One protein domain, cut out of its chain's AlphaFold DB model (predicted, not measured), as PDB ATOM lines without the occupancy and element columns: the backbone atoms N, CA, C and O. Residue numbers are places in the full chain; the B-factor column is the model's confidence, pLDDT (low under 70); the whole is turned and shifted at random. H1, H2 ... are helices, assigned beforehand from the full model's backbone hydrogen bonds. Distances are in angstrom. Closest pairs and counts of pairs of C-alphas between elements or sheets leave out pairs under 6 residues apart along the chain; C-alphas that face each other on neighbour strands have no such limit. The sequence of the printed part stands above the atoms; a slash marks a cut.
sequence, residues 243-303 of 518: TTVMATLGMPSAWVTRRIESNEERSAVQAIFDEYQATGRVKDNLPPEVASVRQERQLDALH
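AT A GLANCE: This is residues 243 to 303 of the 518 residues of an uncharacterized protein of Planctomycetes bacterium K23_9 (UniProt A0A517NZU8). What is the shape of this domain? It is a small helical body with an arm: the longest helix, H3, has the short helix H2 packed on its first half and the short helix H1 set crosswise near its later part, while residues 292 to 303 of a fourth helix, H4, stick out from the body. What is it made of? The printed part has 61 residues with four named helices, H1, H2, H3 and H4 in that order, and no named strand, and its class is all helix. How tightly is it drawn together? The whole is loose, with a radius of gyration of the C-alphas of 13.4 A, and elongated, spanning 43 by 22 by 17 A.

HOW THE PARTS SIT: How do H1, residues 243 to 249, and H3, residues 263 to 279, stand to each other? They only just touch, with 3 pairs of C-alphas within 8 A, and H3 does so with residues 273 to 276 alone. The closest C-alphas, those of Thr 243 and Tyr 276, are 7.1 A apart, and the lines of the two helices are about perpendicular, at 77 degrees. Where does H2, residues 253 to 257, meet H3? It touches residues 266 to 273 of H3 alone, and the closest C-alphas, those of Thr 257 and Arg 266, are 5.5 A apart. Does H4, residues 288 to 303, touch another helix? H4 is apart from H1, H2 and H3, and H1 and H2 are apart too. What do the backbones of the helices show? In H1, H2 and H3 every O i to N i+4 pair is within hydrogen-bond range, and in H4 11 of 12 are.

IN THESE COORDINATES: Where does the first helix begin? C-alpha 243, the first of H1, is at (300.726, 76.575, 83.150); H1 runs to Leu 249, and H2 runs from Ser 253 to Thr 257. Their lengths from first to last C-alpha are 10.2 A and 6.1 A. Where is the longest helix by residues? H3 has 17 residues and runs 24.0 A from C-alpha 263 at (297.332, 67.929, 62.705) to C-alpha 279. Where does the last helix end? H4 runs 22.2 A from Pro 288 to C-alpha 303 at (321.888, 68.836, 95.240).

THE WHOLE: How large is it? The two C-alphas farthest apart, those of Arg 258 and His 303, are 43.3 A apart. Without residues 292 to 303, which stand free, the body has 49 residues and spans 24 by 24 by 16 A. Is there a cut, or a long link? The printed part has no cut and no long link: the links from H1 to H2 and from H2 to H3 are tight, and the 8 residues from H3 to H4 are a short link. Where is the model's confidence low? The mean pLDDT of the printed part is 75.2, and it is under 70 at residue 250 and at residues 287 to 303; the mean of H4 is 56.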
ATOM      1  N   THR A 243     301.891  76.196  82.339       76.19
ATOM      2  CA  THR A 243     300.726  76.575  83.150       76.19
ATOM      3  C   THR A 243     300.576  78.092  83.273       76.19
ATOM      4  O   THR A 243     299.470  78.607  83.144       76.19
ATOM      5  N   THR A 244     301.675  78.822  83.487       74.50
ATOM      6  CA  THR A 244     301.636  80.289  83.581       74.50
ATOM      7  C   THR A 244     301.233  80.914  82.255       74.50
ATOM      8  O   THR A 244     300.417  81.828  82.242       74.50
ATOM      9  N   VAL A 245     301.754  80.403  81.139       77.12
ATOM     10  CA  VAL A 245     301.386  80.909  79.813       77.12
ATOM     11  C   VAL A 245     299.902  80.669  79.552       77.12
ATOM     12  O   VAL A 245     299.193  81.617  79.228       77.12
ATOM     13  N   MET A 246     299.407  79.449  79.784       80.19
ATOM     14  CA  MET A 246     297.991  79.108  79.597       80.19
ATOM     15  C   MET A 246     297.059  79.997  80.424       80.19
ATOM     16  O   MET A 246     296.065  80.491  79.894       80.19
ATOM     17  N   ALA A 247     297.424  80.285  81.677       76.00
ATOM     18  CA  ALA A 247     296.668  81.195  82.534       76.00
ATOM     19  C   ALA A 247     296.573  82.620  81.957       76.00
ATOM     20  O   ALA A 247     295.552  83.282  82.123       76.00
ATOM     21  N   THR A 248     297.614  83.090  81.259       73.00
ATOM     22  CA  THR A 248     297.638  84.438  80.660       73.00
ATOM     23  C   THR A 248     296.924  84.546  79.313       73.00
ATOM     24  O   THR A 248     296.576  85.654  78.916       73.00
ATOM     25  N   LEU A 249     296.687  83.436  78.601       78.12
ATOM     26  CA  LEU A 249     296.090  83.486  77.260       78.12
ATOM     27  C   LEU A 249     294.643  83.990  77.283       78.12
ATOM     28  O   LEU A 249     294.240  84.688  76.356       78.12
ATOM     29  N   GLY A 250     293.854  83.593  78.290       69.88
ATOM     30  CA  GLY A 250     292.442  83.979  78.422       69.88
ATOM     31  C   GLY A 250     291.563  83.650  77.200       69.88
ATOM     32  O   GLY A 250     290.486  84.221  77.052       69.88
ATOM     33  N   MET A 251     292.023  82.769  76.303       73.88
ATOM     34  CA  MET A 251     291.387  82.458  75.019       73.88
ATOM     35  C   MET A 251     290.860  81.018  74.981       73.88
ATOM     36  O   MET A 251     291.524  80.116  75.498       73.88
ATOM     37  N   PRO A 252     289.724  80.759  74.302       81.31
ATOM     38  CA  PRO A 252     289.252  79.396  74.070       81.31
ATOM     39  C   PRO A 252     290.271  78.567  73.276       81.31
ATOM     40  O   PRO A 252     290.778  79.023  72.247       81.31
ATOM     41  N   SER A 253     290.517  77.324  73.703       82.88
ATOM     42  CA  SER A 253     291.493  76.411  73.081       82.88
ATOM     43  C   SER A 253     291.238  76.210  71.584       82.88
ATOM     44  O   SER A 253     292.157  76.358  70.781       82.88
ATOM     45  N   ALA A 254     289.974  76.021  71.191       82.62
ATOM     46  CA  ALA A 254     289.547  75.895  69.794       82.62
ATOM     47  C   ALA A 254     289.981  77.078  68.904       82.62
ATOM     48  O   ALA A 254     290.250  76.917  67.711       82.62
ATOM     49  N   TRP A 255     290.064  78.287  69.469       82.12
ATOM     50  CA  TRP A 255     290.492  79.486  68.746       82.12
ATOM     51  C   TRP A 255     291.996  79.487  68.452       82.12
ATOM     52  O   TRP A 255     292.424  80.025  67.425       82.12
ATOM     53  N   VAL A 256     292.787  78.888  69.341       82.69
ATOM     54  CA  VAL A 256     294.235  78.719  69.182       82.69
ATOM     55  C   VAL A 256     294.516  77.548  68.241       82.69
ATOM     56  O   VAL A 256     295.206  77.719  67.240       82.69
ATOM     57  N   THR A 257     293.916  76.380  68.486       84.44
ATOM     58  CA  THR A 257     294.184  75.151  67.720       84.44
ATOM     59  C   THR A 257     293.746  75.244  66.260       84.44
ATOM     60  O   THR A 257     294.444  74.737  65.381       84.44
ATOM     61  N   ARG A 258     292.669  75.980  65.946       86.50
ATOM     62  CA  ARG A 258     292.250  76.249  64.554       86.50
ATOM     63  C   ARG A 258     293.310  76.987  63.725       86.50
ATOM     64  O   ARG A 258     293.289  76.899  62.502       86.50
ATOM     65  N   ARG A 259     294.210  77.733  64.369       84.06
ATOM     66  CA  ARG A 259     295.289  78.483  63.704       84.06
ATOM     67  C   ARG A 259     296.581  77.679  63.554       84.06
ATOM     68  O   ARG A 259     297.532  78.185  62.974       84.06
ATOM     69  N   ILE A 260     296.615  76.449  64.063       82.62
ATOM     70  CA  ILE A 260     297.739  75.527  63.907       82.62
ATOM     71  C   ILE A 260     297.437  74.623  62.719       82.62
ATOM     72  O   ILE A 260     296.395  73.966  62.695       82.62
ATOM     73  N   GLU A 261     298.320  74.594  61.723       79.62
ATOM     74  CA  GLU A 261     298.102  73.856  60.470       79.62
ATOM     75  C   GLU A 261     298.369  72.355  60.612       79.62
ATOM     76  O   GLU A 261     297.559  71.546  60.155       79.62
ATOM     77  N   SER A 262     299.465  71.976  61.275       82.62
ATOM     78  CA  SER A 262     299.831  70.571  61.476       82.62
ATOM     79  C   SER A 262     298.824  69.864  62.384       82.62
ATOM     80  O   SER A 262     298.555  70.316  63.496       82.62
ATOM     81  N   ASN A 263     298.275  68.735  61.922       81.81
ATOM     82  CA  ASN A 263     297.332  67.929  62.705       81.81
ATOM     83  C   ASN A 263     297.985  67.346  63.965       81.81
ATOM     84  O   ASN A 263     297.348  67.303  65.016       81.81
ATOM     85  N   GLU A 264     299.246  66.930  63.865       83.94
ATOM     86  CA  GLU A 264     300.017  66.399  64.989       83.94
ATOM     87  C   GLU A 264     300.242  67.483  66.049       83.94
ATOM     88  O   GLU A 264     299.889  67.307  67.212       83.94
ATOM     89  N   GLU A 265     300.718  68.659  65.631       83.94
ATOM     90  CA  GLU A 265     300.938  69.790  66.541       83.94
ATOM     91  C   GLU A 265     299.631  70.299  67.139       83.94
ATOM     92  O   GLU A 265     299.582  70.645  68.317       83.94
ATOM     93  N   ARG A 266     298.558  70.326  66.342       85.69
ATOM     94  CA  ARG A 266     297.225  70.700  66.812       85.69
ATOM     95  C   ARG A 266     296.745  69.739  67.892       85.69
ATOM     96  O   ARG A 266     296.220  70.202  68.898       85.69
ATOM     97  N   SER A 267     296.949  68.438  67.699       85.38
ATOM     98  CA  SER A 267     296.576  67.407  68.674       85.38
ATOM     99  C   SER A 267     297.398  67.541  69.956       85.38
ATOM    100  O   SER A 267     296.830  67.525  71.044       85.38
ATOM    101  N   ALA A 268     298.709  67.778  69.840       85.31
ATOM    102  CA  ALA A 268     299.584  68.011  70.989       85.31
ATOM    103  C   ALA A 268     299.197  69.276  71.776       85.31
ATOM    104  O   ALA A 268     299.128  69.257  73.002       85.31
ATOM    105  N   VAL A 269     298.900  70.382  71.084       84.88
ATOM    106  CA  VAL A 269     298.434  71.615  71.735       84.88
ATOM    107  C   VAL A 269     297.057  71.417  72.367       84.88
ATOM    108  O   VAL A 269     296.840  71.893  73.478       84.88
ATOM    109  N   GLN A 270     296.144  70.699  71.709       87.69
ATOM    110  CA  GLN A 270     294.829  70.394  72.271       87.69
ATOM    111  C   GLN A 270     294.951  69.577  73.563       87.69
ATOM    112  O   GLN A 270     294.360  69.970  74.561       87.69
ATOM    113  N   ALA A 271     295.794  68.541  73.587       88.69
ATOM    114  CA  ALA A 271     296.032  67.733  74.784       88.69
ATOM    115  C   ALA A 271     296.532  68.574  75.976       88.69
ATOM    116  O   ALA A 271     296.094  68.376  77.107       88.69
ATOM    117  N   ILE A 272     297.385  69.574  75.723       87.19
ATOM    118  CA  ILE A 272     297.831  70.522  76.757       87.19
ATOM    119  C   ILE A 272     296.680  71.376  77.288       87.19
ATOM    120  O   ILE A 272     296.591  71.602  78.497       87.19
ATOM    121  N   PHE A 273     295.821  71.888  76.404       86.44
ATOM    122  CA  PHE A 273     294.656  72.665  76.823       86.44
ATOM    123  C   PHE A 273     293.673  71.812  77.625       86.44
ATOM    124  O   PHE A 273     293.184  72.285  78.649       86.44
ATOM    125  N   ASP A 274     293.421  70.578  77.195       88.62
ATOM    126  CA  ASP A 274     292.509  69.652  77.866       88.62
ATOM    127  C   ASP A 274     293.025  69.305  79.272       88.62
ATOM    128  O   ASP A 274     292.281  69.386  80.249       88.62
ATOM    129  N   GLU A 275     294.326  69.025  79.411       88.88
ATOM    130  CA  GLU A 275     294.958  68.783  80.712       88.88
ATOM    131  C   GLU A 275     294.885  70.015  81.628       88.88
ATOM    132  O   GLU A 275     294.550  69.898  82.813       88.88
ATOM    133  N   TYR A 276     295.160  71.206  81.087       87.31
ATOM    134  CA  TYR A 276     295.073  72.451  81.846       87.31
ATOM    135  C   TYR A 276     293.643  72.742  82.307       87.31
ATOM    136  O   TYR A 276     293.446  73.149  83.450       87.31
ATOM    137  N   GLN A 277     292.643  72.508  81.458       86.44
ATOM    138  CA  GLN A 277     291.234  72.678  81.817       86.44
ATOM    139  C   GLN A 277     290.791  71.674  82.885       86.44
ATOM    140  O   GLN A 277     290.065  72.049  83.803       86.44
ATOM    141  N   ALA A 278     291.252  70.424  82.798       89.12
ATOM    142  CA  ALA A 278     290.901  69.380  83.755       89.12
ATOM    143  C   ALA A 278     291.579  69.563  85.123       89.12
ATOM    144  O   ALA A 278     290.976  69.271  86.154       89.12
ATOM    145  N   THR A 279     292.834  70.025  85.155       87.62
ATOM    146  CA  THR A 279     293.669  69.969  86.373       87.62
ATOM    147  C   THR A 279     294.152  71.330  86.882       87.62
ATOM    148  O   THR A 279     294.744  71.417  87.961       87.62
ATOM    149  N   GLY A 280     293.969  72.400  86.103       82.50
ATOM    150  CA  GLY A 280     294.550  73.721  86.358       82.50
ATOM    151  C   GLY A 280     296.076  73.776  86.208       82.50
ATOM    152  O   GLY A 280     296.696  74.792  86.533       82.50
ATOM    153  N   ARG A 281     296.718  72.687  85.760       84.25
ATOM    154  CA  ARG A 281     298.171  72.547  85.588       84.25
ATOM    155  C   ARG A 281     298.478  71.770  84.306       84.25
ATOM    156  O   ARG A 281     297.601  71.171  83.710       84.25
ATOM    157  N   VAL A 282     299.733  71.820  83.867       83.31
ATOM    158  CA  VAL A 282     300.229  70.991  82.756       83.31
ATOM    159  C   VAL A 282     301.478  70.275  83.252       83.31
ATOM    160  O   VAL A 282     302.423  70.920  83.720       83.31
ATOM    161  N   LYS A 283     301.454  68.949  83.220       83.38
ATOM    162  CA  LYS A 283     302.485  68.032  83.699       83.38
ATOM    163  C   LYS A 283     302.725  66.915  82.689       83.38
ATOM    164  O   LYS A 283     303.872  66.723  82.303       83.38
ATOM    165  N   ASP A 284     301.669  66.233  82.265       82.38
ATOM    166  CA  ASP A 284     301.772  64.983  81.511       82.38
ATOM    167  C   ASP A 284     302.000  65.249  80.021       82.38
ATOM    168  O   ASP A 284     302.796  64.570  79.378       82.38
ATOM    169  N   ASN A 285     301.390  66.309  79.486       82.50
ATOM    170  CA  ASN A 285     301.557  66.737  78.096       82.50
ATOM    171  C   ASN A 285     302.606  67.852  77.947       82.50
ATOM    172  O   ASN A 285     302.599  68.608  76.971       82.50
ATOM    173  N   LEU A 286     303.512  68.007  78.922       74.44
ATOM    174  CA  LEU A 286     304.608  68.970  78.819       74.44
ATOM    175  C   LEU A 286     305.525  68.601  77.642       74.44
ATOM    176  O   LEU A 286     305.978  67.460  77.552       74.44
ATOM    177  N   PRO A 287     305.887  69.566  76.778       68.88
ATOM    178  CA  PRO A 287     306.917  69.329  75.778       68.88
ATOM    179  C   PRO A 287     308.224  68.875  76.457       68.88
ATOM    180  O   PRO A 287     308.572  69.451  77.496       68.88
ATOM    181  N   PRO A 288     308.988  67.934  75.864       63.47
ATOM    182  CA  PRO A 288     310.210  67.384  76.465       63.47
ATOM    183  C   PRO A 288     311.197  68.462  76.926       63.47
ATOM    184  O   PRO A 288     311.755  68.380  78.009       63.47
ATOM    185  N   GLU A 289     311.319  69.533  76.142       60.81
ATOM    186  CA  GLU A 289     312.186  70.693  76.390       60.81
ATOM    187  C   GLU A 289     311.787  71.521  77.629       60.81
ATOM    188  O   GLU A 289     312.592  72.271  78.163       60.81
ATOM    189  N   VAL A 290     310.515  71.473  78.039       63.53
ATOM    190  CA  VAL A 290     310.016  72.158  79.248       63.53
ATOM    191  C   VAL A 290     310.065  71.204  80.444       63.53
ATOM    192  O   VAL A 290     310.310  71.633  81.572       63.53
ATOM    193  N   ALA A 291     309.869  69.905  80.203       58.50
ATOM    194  CA  ALA A 291     310.024  68.862  81.209       58.50
ATOM    195  C   ALA A 291     311.488  68.717  81.669       58.50
ATOM    196  O   ALA A 291     311.729  68.620  82.872       58.50
ATOM    197  N   SER A 292     312.457  68.793  80.750       54.06
ATOM    198  CA  SER A 292     313.893  68.677  81.041       54.06
ATOM    199  C   SER A 292     314.400  69.784  81.967       54.06
ATOM    200  O   SER A 292     315.018  69.480  82.981       54.06
ATOM    201  N   VAL A 293     314.031  71.048  81.720       56.56
ATOM    202  CA  VAL A 293     314.370  72.186  82.606       56.56
ATOM    203  C   VAL A 293     313.816  71.980  84.019       56.56
ATOM    204  O   VAL A 293     314.438  72.350  85.016       56.56
ATOM    205  N   ARG A 294     312.626  71.377  84.132       58.69
ATOM    206  CA  ARG A 294     312.016  71.081  85.431       58.69
ATOM    207  C   ARG A 294     312.756  69.960  86.156       58.69
ATOM    208  O   ARG A 294     312.942  70.070  87.363       58.69
ATOM    209  N   GLN A 295     313.166  68.921  85.433       54.28
ATOM    210  CA  GLN A 295     313.888  67.772  85.974       54.28
ATOM    211  C   GLN A 295     315.312  68.148  86.404       54.28
ATOM    212  O   GLN A 295     315.696  67.827  87.525       54.28
ATOM    213  N   GLU A 296     316.052  68.898  85.580       53.81
ATOM    214  CA  GLU A 296     317.381  69.433  85.918       53.81
ATOM    215  C   GLU A 296     317.327  70.311  87.168       53.81
ATOM    216  O   GLU A 296     318.108  70.113  88.089       53.81
ATOM    217  N   ARG A 297     316.329  71.194  87.292       54.38
ATOM    218  CA  ARG A 297     316.166  71.996  88.514       54.38
ATOM    219  C   ARG A 297     315.749  71.193  89.735       54.38
ATOM    220  O   ARG A 297     316.092  71.572  90.850       54.38
ATOM    221  N   GLN A 298     314.966  70.132  89.562       53.56
ATOM    222  CA  GLN A 298     314.612  69.253  90.674       53.56
ATOM    223  C   GLN A 298     315.859  68.532  91.185       53.56
ATOM    224  O   GLN A 298     316.040  68.425  92.393       53.56
ATOM    225  N   LEU A 299     316.744  68.129  90.272       50.41
ATOM    226  CA  LEU A 299     318.062  67.599  90.596       50.41
ATOM    227  C   LEU A 299     318.941  68.673  91.253       50.41
ATOM    228  O   LEU A 299     319.468  68.414  92.326       50.41
ATOM    229  N   ASP A 300     319.048  69.887  90.714       47.72
ATOM    230  CA  ASP A 300     319.843  70.969  91.319       47.72
ATOM    231  C   ASP A 300     319.334  71.375  92.708       47.72
ATOM    232  O   ASP A 300     320.131  71.611  93.612       47.72
ATOM    233  N   ALA A 301     318.017  71.417  92.921       52.25
ATOM    234  CA  ALA A 301     317.417  71.702  94.224       52.25
ATOM    235  C   ALA A 301     317.655  70.570  95.238       52.25
ATOM    236  O   ALA A 301     317.829  70.840  96.425       52.25
ATOM    237  N   LEU A 302     317.698  69.313  94.779       54.69
ATOM    238  CA  LEU A 302     318.093  68.165  95.601       54.69
ATOM    239  C   LEU A 302     319.595  68.196  95.935       54.69
ATOM    240  O   LEU A 302     319.968  67.820  97.043       54.69
ATOM    241  N   HIS A 303     320.443  68.685  95.022       51.50
ATOM    242  CA  HIS A 303     321.888  68.836  95.240       51.50
ATOM    243  C   HIS A 303     322.259  70.078  96.069       51.50
ATOM    244  O   HIS A 303     323.279  70.062  96.754       51.50
TER     245      HIS A 303